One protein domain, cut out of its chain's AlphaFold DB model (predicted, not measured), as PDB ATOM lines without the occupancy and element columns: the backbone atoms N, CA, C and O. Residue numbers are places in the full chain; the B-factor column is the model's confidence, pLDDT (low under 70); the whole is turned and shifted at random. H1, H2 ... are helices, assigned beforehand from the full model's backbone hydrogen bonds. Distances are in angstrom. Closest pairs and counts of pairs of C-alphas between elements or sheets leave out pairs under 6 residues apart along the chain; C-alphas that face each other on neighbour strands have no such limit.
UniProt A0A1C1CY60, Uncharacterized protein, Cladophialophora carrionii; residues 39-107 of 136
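This is residues 39 to 107 of the 136 residues of an uncharacterized protein of Cladophialophora carrionii (UniProt A0A1C1CY60). With little regular structure, this is a drawn-out rod: H1 alone toward one end, H4 folded back on H3 at the other. The printed part has 69 residues, 25 of them in four named helices, H1 to H4; the class is all helix. It is extended, with a radius of gyration of the C-alphas of 17.3 A, and spans 57 by 21 by 14 A.

H1, residues 49 to 55, is apart from H2, residues 73 to 77, which meets H3, residues 80 to 83, only through their link. H3 touches H4, residues 91 to 99; look at their closest C-alphas, Ala 82 and Ala 98, 4.8 A apart. In H2 and H4 every O i to N i+4 pair is within hydrogen-bond range, in H1 2 of 3.

Find C-alpha 49 at (38.850, 32.650, -4.331), where H1 begins; H4, 12.8 A long, ends at C-alpha 99 (12.357, 30.246, -12.588).

The printed part has no cut; the H1 to H2 link is long. pLDDT is under 70 at residues 39 to 43, 45 to 47 and 70.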
ATOM      1  N   GLN A  39      55.187  33.360 -12.204       57.42
ATOM      2  CA  GLN A  39      54.815  34.627 -11.550       57.42
ATOM      3  C   GLN A  39      53.292  34.780 -11.451       57.42
ATOM      4  O   GLN A  39      52.781  35.154 -10.410       57.42
ATOM      5  N   GLN A  40      52.539  34.360 -12.474       63.68
ATOM      6  CA  GLN A  40      51.068  34.394 -12.430       63.68
ATOM      7  C   GLN A  40      50.434  33.372 -11.468       63.68
ATOM      8  O   GLN A  40      49.215  33.383 -11.291       63.68
ATOM      9  N   GLN A  41      51.236  32.468 -10.896       63.97
ATOM     10  CA  GLN A  41      50.798  31.463  -9.929       63.97
ATOM     11  C   GLN A  41      51.106  31.856  -8.482       63.97
ATOM     12  O   GLN A  41      50.795  31.065  -7.586       63.97
ATOM     13  N   ASP A  42      51.709  33.027  -8.246       67.52
ATOM     14  CA  ASP A  42      51.880  33.540  -6.893       67.52
ATOM     15  C   ASP A  42      50.490  33.780  -6.271       67.52
ATOM     16  O   ASP A  42      49.725  34.599  -6.791       67.52
ATOM     17  N   PRO A  43      50.110  33.053  -5.204       66.24
ATOM     18  CA  PRO A  43      48.820  33.252  -4.554       66.24
ATOM     19  C   PRO A  43      48.626  34.659  -3.978       66.24
ATOM     20  O   PRO A  43      47.475  35.025  -3.747       66.24
ATOM     21  N   GLU A  44      49.699  35.426  -3.740       70.43
ATOM     22  CA  GLU A  44      49.600  36.822  -3.292       70.43
ATOM     23  C   GLU A  44      49.264  37.785  -4.443       70.43
ATOM     24  O   GLU A  44      48.516  38.738  -4.240       70.43
ATOM     25  N   GLU A  45      49.752  37.521  -5.661       69.16
ATOM     26  CA  GLU A  45      49.458  38.347  -6.845       69.16
ATOM     27  C   GLU A  45      48.167  37.919  -7.567       69.16
ATOM     28  O   GLU A  45      47.542  38.734  -8.247       69.16
ATOM     29  N   ASN A  46      47.753  36.653  -7.429       65.73
ATOM     30  CA  ASN A  46      46.565  36.099  -8.082       65.73
ATOM     31  C   ASN A  46      45.703  35.298  -7.086       65.73
ATOM     32  O   ASN A  46      45.761  34.059  -7.054       65.73
ATOM     33  N   PRO A  47      44.927  35.988  -6.227       69.75
ATOM     34  CA  PRO A  47      44.119  35.344  -5.205       69.75
ATOM     35  C   PRO A  47      43.026  34.494  -5.856       69.75
ATOM     36  O   PRO A  47      42.019  34.989  -6.356       69.75
ATOM     37  N   ASN A  48      43.214  33.177  -5.824       75.98
ATOM     38  CA  ASN A  48      42.180  32.238  -6.221       75.98
ATOM     39  C   ASN A  48      41.148  32.138  -5.084       75.98
ATOM     40  O   ASN A  48      41.439  31.555  -4.033       75.98
ATOM     41  N   HIS A  49      39.949  32.686  -5.302       76.16
ATOM     42  CA  HIS A  49      38.850  32.650  -4.331       76.16
ATOM     43  C   HIS A  49      38.531  31.215  -3.875       76.16
ATOM     44  O   HIS A  49      38.289  30.995  -2.693       76.16
ATOM     45  N   GLN A  50      38.666  30.211  -4.751       78.86
ATOM     46  CA  GLN A  50      38.408  28.803  -4.419       78.86
ATOM     47  C   GLN A  50      39.450  28.263  -3.440       78.86
ATOM     48  O   GLN A  50      39.131  27.465  -2.563       78.86
ATOM     49  N   ARG A  51      40.707  28.709  -3.552       79.11
ATOM     50  CA  ARG A  51      41.755  28.354  -2.584       79.11
ATOM     51  C   ARG A  51      41.518  29.050  -1.248       79.11
ATOM     52  O   ARG A  51      41.686  28.429  -0.204       79.11
ATOM     53  N   ALA A  52      41.133  30.323  -1.271       82.94
ATOM     54  CA  ALA A  52      40.818  31.059  -0.050       82.94
ATOM     55  C   ALA A  52      39.637  30.415   0.705       82.94
ATOM     56  O   ALA A  52      39.718  30.239   1.919       82.94
ATOM     57  N   ALA A  53      38.617  29.966  -0.030       84.59
ATOM     58  CA  ALA A  53      37.458  29.227   0.464       84.59
ATOM     59  C   ALA A  53      37.804  27.887   1.146       84.59
ATOM     60  O   ALA A  53      37.091  27.441   2.042       84.59
ATOM     61  N   GLN A  54      38.906  27.233   0.749       84.09
ATOM     62  CA  GLN A  54      39.374  25.996   1.397       84.09
ATOM     63  C   GLN A  54      39.941  26.237   2.801       84.09
ATOM     64  O   GLN A  54      39.942  25.323   3.624       84.09
ATOM     65  N   LEU A  55      40.455  27.442   3.066       86.56
ATOM     66  CA  LEU A  55      41.060  27.815   4.347       86.56
ATOM     67  C   LEU A  55      40.073  28.540   5.267       86.56
ATOM     68  O   LEU A  55      40.191  28.439   6.486       86.56
ATOM     69  N   ASP A  56      39.123  29.272   4.686       87.55
ATOM     70  CA  ASP A  56      38.179  30.127   5.393       87.55
ATOM     71  C   ASP A  56      36.767  29.967   4.820       87.55
ATOM     72  O   ASP A  56      36.519  30.239   3.644       87.55
ATOM     73  N   ARG A  57      35.828  29.551   5.677       88.80
ATOM     74  CA  ARG A  57      34.425  29.335   5.303       88.80
ATOM     75  C   ARG A  57      33.758  30.619   4.812       88.80
ATOM     76  O   ARG A  57      32.879  30.547   3.961       88.80
ATOM     77  N   GLU A  58      34.152  31.773   5.339       88.99
ATOM     78  CA  GLU A  58      33.540  33.058   4.982       88.99
ATOM     79  C   GLU A  58      33.953  33.529   3.581       88.99
ATOM     80  O   GLU A  58      33.315  34.411   3.015       88.99
ATOM     81  N   LYS A  59      34.986  32.912   2.992       86.99
ATOM     82  CA  LYS A  59      35.489  33.220   1.645       86.99
ATOM     83  C   LYS A  59      34.958  32.278   0.566       86.99
ATOM     84  O   LYS A  59      35.479  32.287  -0.547       86.99
ATOM     85  N   ILE A  60      33.972  31.439   0.890       84.53
ATOM     86  CA  ILE A  60      33.314  30.568  -0.088       84.53
ATOM     87  C   ILE A  60      32.464  31.430  -1.020       84.53
ATOM     88  O   ILE A  60      31.468  32.011  -0.595       84.53
ATOM     89  N   ASP A  61      32.854  31.460  -2.289       83.51
ATOM     90  CA  ASP A  61      32.019  31.963  -3.371       83.51
ATOM     91  C   ASP A  61      30.888  30.959  -3.654       83.51
ATOM     92  O   ASP A  61      31.145  29.760  -3.820       83.51
ATOM     93  N   ARG A  62      29.640  31.435  -3.634       82.40
ATOM     94  CA  ARG A  62      28.434  30.620  -3.859       82.40
ATOM     95  C   ARG A  62      27.910  30.731  -5.290       82.40
ATOM     96  O   ARG A  62      26.954  30.028  -5.622       82.40
ATOM     97  N   ASP A  63      28.530  31.571  -6.113       78.83
ATOM     98  CA  ASP A  63      28.160  31.758  -7.508       78.83
ATOM     99  C   ASP A  63      28.591  30.564  -8.375       78.83
ATOM    100  O   ASP A  63      29.519  29.813  -8.034       78.83
ATOM    101  N   PRO A  64      27.906  30.328  -9.509       75.86
ATOM    102  CA  PRO A  64      28.237  29.208 -10.368       75.86
ATOM    103  C   PRO A  64      29.540  29.509 -11.115       75.86
ATOM    104  O   PRO A  64      29.687  30.541 -11.765       75.86
ATOM    105  N   ASN A  65      30.492  28.578 -11.052       79.34
ATOM    106  CA  ASN A  65      31.678  28.592 -11.907       79.34
ATOM    107  C   ASN A  65      31.478  27.687 -13.134       79.34
ATOM    108  O   ASN A  65      30.535  26.903 -13.186       79.34
ATOM    109  N   GLU A  66      32.402  27.738 -14.094       74.90
ATOM    110  CA  GLU A  66      32.357  26.960 -15.349       74.90
ATOM    111  C   GLU A  66      32.166  25.441 -15.158       74.90
ATOM    112  O   GLU A  66      31.674  24.753 -16.052       74.90
ATOM    113  N   TYR A  67      32.552  24.898 -14.000       70.69
ATOM    114  CA  TYR A  67      32.435  23.475 -13.674       70.69
ATOM    115  C   TYR A  67      31.235  23.156 -12.773       70.69
ATOM    116  O   TYR A  67      30.910  21.982 -12.580       70.69
ATOM    117  N   SER A  68      30.581  24.173 -12.213       71.13
ATOM    118  CA  SER A  68      29.434  24.022 -11.326       71.13
ATOM    119  C   SER A  68      28.154  23.971 -12.154       71.13
ATOM    120  O   SER A  68      27.766  24.948 -12.784       71.13
ATOM    121  N   LYS A  69      27.501  22.805 -12.165       70.45
ATOM    122  CA  LYS A  69      26.274  22.527 -12.937       70.45
ATOM    123  C   LYS A  69      25.046  22.327 -12.044       70.45
ATOM    124  O   LYS A  69      24.155  21.546 -12.371       70.45
ATOM    125  N   SER A  70      25.036  22.961 -10.876       69.85
ATOM    126  CA  SER A  70      23.922  22.924  -9.927       69.85
ATOM    127  C   SER A  70      23.342  24.316  -9.727       69.85
ATOM    128  O   SER A  70      24.065  25.305  -9.853       69.85
ATOM    129  N   GLY A  71      22.062  24.387  -9.360       70.87
ATOM    130  CA  GLY A  71      21.453  25.631  -8.886       70.87
ATOM    131  C   GLY A  71      22.262  26.233  -7.737       70.87
ATOM    132  O   GLY A  71      22.803  25.501  -6.902       70.87
ATOM    133  N   THR A  72      22.387  27.559  -7.724       77.05
ATOM    134  CA  THR A  72      23.104  28.271  -6.666       77.05
ATOM    135  C   THR A  72      22.163  28.685  -5.552       77.05
ATOM    136  O   THR A  72      20.963  28.888  -5.766       77.05
ATOM    137  N   ASP A  73      22.721  28.815  -4.352       79.44
ATOM    138  CA  ASP A  73      21.998  29.308  -3.179       79.44
ATOM    139  C   ASP A  73      21.379  30.682  -3.472       79.44
ATOM    140  O   ASP A  73      20.195  30.879  -3.233       79.44
ATOM    141  N   GLU A  74      22.133  31.572  -4.127       79.91
ATOM    142  CA  GLU A  74      21.667  32.913  -4.495       79.91
ATOM    143  C   GLU A  74      20.471  32.876  -5.458       79.91
ATOM    144  O   GLU A  74      19.469  33.549  -5.226       79.91
ATOM    145  N   SER A  75      20.519  32.020  -6.489       77.56
ATOM    146  CA  SER A  75      19.393  31.855  -7.423       77.56
ATOM    147  C   SER A  75      18.136  31.310  -6.745       77.56
ATOM    148  O   SER A  75      17.026  31.599  -7.172       77.56
ATOM    149  N   SER A  76      18.296  30.528  -5.672       81.17
ATOM    150  CA  SER A  76      17.168  29.989  -4.908       81.17
ATOM    151  C   SER A  76      16.641  31.006  -3.893       81.17
ATOM    152  O   SER A  76      15.431  31.118  -3.713       81.17
ATOM    153  N   ALA A  77      17.537  31.760  -3.251       82.45
ATOM    154  CA  ALA A  77      17.211  32.775  -2.256       82.45
ATOM    155  C   ALA A  77      16.529  34.005  -2.872       82.45
ATOM    156  O   ALA A  77      15.653  34.587  -2.241       82.45
ATOM    157  N   GLY A  78      16.880  34.369  -4.109       79.35
ATOM    158  CA  GLY A  78      16.279  35.504  -4.813       79.35
ATOM    159  C   GLY A  78      14.788  35.340  -5.139       79.35
ATOM    160  O   GLY A  78      14.105  36.340  -5.348       79.35
ATOM    161  N   ASN A  79      14.258  34.111  -5.140       80.30
ATOM    162  CA  ASN A  79      12.866  33.831  -5.513       80.30
ATOM    163  C   ASN A  79      11.967  33.626  -4.289       80.30
ATOM    164  O   ASN A  79      11.318  32.587  -4.149       80.30
ATOM    165  N   GLU A  80      11.905  34.615  -3.395       80.45
ATOM    166  CA  GLU A  80      11.047  34.558  -2.197       80.45
ATOM    167  C   GLU A  80       9.572  34.281  -2.548       80.45
ATOM    168  O   GLU A  80       8.892  33.515  -1.861       80.45
ATOM    169  N   GLU A  81       9.100  34.836  -3.669       77.71
ATOM    170  CA  GLU A  81       7.732  34.660  -4.179       77.71
ATOM    171  C   GLU A  81       7.424  33.199  -4.545       77.71
ATOM    172  O   GLU A  81       6.288  32.750  -4.422       77.71
ATOM    173  N   ALA A  82       8.437  32.422  -4.936       77.09
ATOM    174  CA  ALA A  82       8.271  31.001  -5.221       77.09
ATOM    175  C   ALA A  82       8.250  30.131  -3.955       77.09
ATOM    176  O   ALA A  82       7.752  29.004  -3.991       77.09
ATOM    177  N   ALA A  83       8.789  30.627  -2.835       76.92
ATOM    178  CA  ALA A  83       8.797  29.901  -1.569       76.92
ATOM    179  C   ALA A  83       7.430  29.958  -0.873       76.92
ATOM    180  O   ALA A  83       6.964  28.943  -0.347       76.92
ATOM    181  N   PHE A  84       6.792  31.135  -0.854       78.93
ATOM    182  CA  PHE A  84       5.462  31.306  -0.275       78.93
ATOM    183  C   PHE A  84       4.748  32.554  -0.817       78.93
ATOM    184  O   PHE A  84       4.852  33.637  -0.241       78.93
ATOM    185  N   ASP A  85       3.951  32.386  -1.873       84.69
ATOM    186  CA  ASP A  85       2.925  33.357  -2.263       84.69
ATOM    187  C   ASP A  85       1.534  32.767  -1.972       84.69
ATOM    188  O   ASP A  85       1.144  31.776  -2.594       84.69
ATOM    189  N   PRO A  86       0.750  33.341  -1.038       84.15
ATOM    190  CA  PRO A  86      -0.592  32.849  -0.733       84.15
ATOM    191  C   PRO A  86      -1.581  32.967  -1.906       84.15
ATOM    192  O   PRO A  86      -2.662  32.384  -1.833       84.15
ATOM    193  N   ASN A  87      -1.247  33.720  -2.958       87.07
ATOM    194  CA  ASN A  87      -2.084  33.870  -4.148       87.07
ATOM    195  C   ASN A  87      -1.824  32.784  -5.200       87.07
ATOM    196  O   ASN A  87      -2.723  32.480  -5.984       87.07
ATOM    197  N   ILE A  88      -0.635  32.175  -5.197       82.01
ATOM    198  CA  ILE A  88      -0.250  31.123  -6.141       82.01
ATOM    199  C   ILE A  88      -0.535  29.772  -5.489       82.01
ATOM    200  O   ILE A  88       0.218  29.274  -4.654       82.01
ATOM    201  N   THR A  89      -1.667  29.177  -5.857       84.19
ATOM    202  CA  THR A  89      -2.104  27.881  -5.304       84.19
ATOM    203  C   THR A  89      -1.803  26.706  -6.228       84.19
ATOM    204  O   THR A  89      -1.763  25.560  -5.768       84.19
ATOM    205  N   ASP A  90      -1.540  26.978  -7.508       88.07
ATOM    206  CA  ASP A  90      -1.244  25.953  -8.497       88.07
ATOM    207  C   ASP A  90       0.258  25.606  -8.506       88.07
ATOM    208  O   ASP A  90       1.112  26.485  -8.646       88.07
ATOM    209  N   PRO A  91       0.629  24.313  -8.416       84.18
ATOM    210  CA  PRO A  91       2.033  23.903  -8.326       84.18
ATOM    211  C   PRO A  91       2.825  24.164  -9.615       84.18
ATOM    212  O   PRO A  91       4.047  24.271  -9.570       84.18
ATOM    213  N   GLN A  92       2.150  24.241 -10.767       87.18
ATOM    214  CA  GLN A  92       2.799  24.565 -12.043       87.18
ATOM    215  C   GLN A  92       3.176  26.046 -12.102       87.18
ATOM    216  O   GLN A  92       4.305  26.371 -12.453       87.18
ATOM    217  N   GLU A  93       2.271  26.924 -11.669       85.92
ATOM    218  CA  GLU A  93       2.520  28.363 -11.590       85.92
ATOM    219  C   GLU A  93       3.633  28.670 -10.579       85.92
ATOM    220  O   GLU A  93       4.549  29.429 -10.879       85.92
ATOM    221  N   ALA A  94       3.650  27.980  -9.432       85.86
ATOM    222  CA  ALA A  94       4.750  28.083  -8.471       85.86
ATOM    223  C   ALA A  94       6.102  27.641  -9.068       85.86
ATOM    224  O   ALA A  94       7.135  28.252  -8.787       85.86
ATOM    225  N   LYS A  95       6.114  26.606  -9.924       85.96
ATOM    226  CA  LYS A  95       7.330  26.171 -10.627       85.96
ATOM    227  C   LYS A  95       7.818  27.240 -11.605       85.96
ATOM    228  O   LYS A  95       9.016  27.505 -11.644       85.96
ATOM    229  N   GLU A  96       6.921  27.833 -12.386       85.15
ATOM    230  CA  GLU A  96       7.263  28.918 -13.315       85.15
ATOM    231  C   GLU A  96       7.805  30.133 -12.560       85.15
ATOM    232  O   GLU A  96       8.860  30.660 -12.916       85.15
ATOM    233  N   LYS A  97       7.159  30.489 -11.446       85.15
ATOM    234  CA  LYS A  97       7.582  31.573 -10.561       85.15
ATOM    235  C   LYS A  97       8.976  31.349  -9.977       85.15
ATOM    236  O   LYS A  97       9.769  32.278  -9.911       85.15
ATOM    237  N   ALA A  98       9.312  30.104  -9.633       84.03
ATOM    238  CA  ALA A  98      10.653  29.740  -9.170       84.03
ATOM    239  C   ALA A  98      11.744  29.960 -10.226       84.03
ATOM    240  O   ALA A  98      12.906  30.103  -9.869       84.03
ATOM    241  N   GLY A  99      11.404  29.964 -11.515       83.44
ATOM    242  CA  GLY A  99      12.357  30.246 -12.588       83.44
ATOM    243  C   GLY A  99      12.446  31.722 -12.971       83.44
ATOM    244  O   GLY A  99      13.369  32.099 -13.692       83.44
ATOM    245  N   GLU A 100      11.510  32.557 -12.520       81.47
ATOM    246  CA  GLU A 100      11.439  33.956 -12.924       81.47
ATOM    247  C   GLU A 100      12.682  34.721 -12.443       81.47
ATOM    248  O   GLU A 100      13.107  34.599 -11.299       81.47
ATOM    249  N   GLY A 101      13.323  35.471 -13.343       77.12
ATOM    250  CA  GLY A 101      14.534  36.242 -13.029       77.12
ATOM    251  C   GLY A 101      15.847  35.450 -13.011       77.12
ATOM    252  O   GLY A 101      16.907  36.070 -12.934       77.12
ATOM    253  N   ASN A 102      15.819  34.120 -13.161       76.69
ATOM    254  CA  ASN A 102      17.025  33.286 -13.195       76.69
ATOM    255  C   ASN A 102      17.339  32.784 -14.607       76.69
ATOM    256  O   ASN A 102      16.454  32.588 -15.434       76.69
ATOM    257  N   GLN A 103      18.624  32.537 -14.884       75.80
ATOM    258  CA  GLN A 103      19.049  31.957 -16.165       75.80
ATOM    259  C   GLN A 103      18.541  30.517 -16.343       75.80
ATOM    260  O   GLN A 103      18.279  30.080 -17.461       75.80
ATOM    261  N   VAL A 104      18.408  29.786 -15.236       77.73
ATOM    262  CA  VAL A 104      17.905  28.415 -15.167       77.73
ATOM    263  C   VAL A 104      17.014  28.322 -13.937       77.73
ATOM    264  O   VAL A 104      17.369  28.850 -12.883       77.73
ATOM    265  N   ASN A 105      15.879  27.630 -14.050       83.81
ATOM    266  CA  ASN A 105      15.028  27.372 -12.897       83.81
ATOM    267  C   ASN A 105      15.803  26.537 -11.858       83.81
ATOM    268  O   ASN A 105      16.225  25.426 -12.192       83.81
ATOM    269  N   PRO A 106      15.983  27.011 -10.611       81.63
ATOM    270  CA  PRO A 106      16.704  26.277  -9.573       81.63
ATOM    271  C   PRO A 106      16.112  24.882  -9.309       81.63
ATOM    272  O   PRO A 106      16.847  23.968  -8.939       81.63
ATOM    273  N   LEU A 107      14.816  24.674  -9.575       83.17
ATOM    274  CA  LEU A 107      14.151  23.371  -9.455       83.17
ATOM    275  C   LEU A 107      14.533  22.383 -10.569       83.17
ATOM    276  O   LEU A 107      14.467  21.171 -10.366       83.17
TER     277      LEU A 107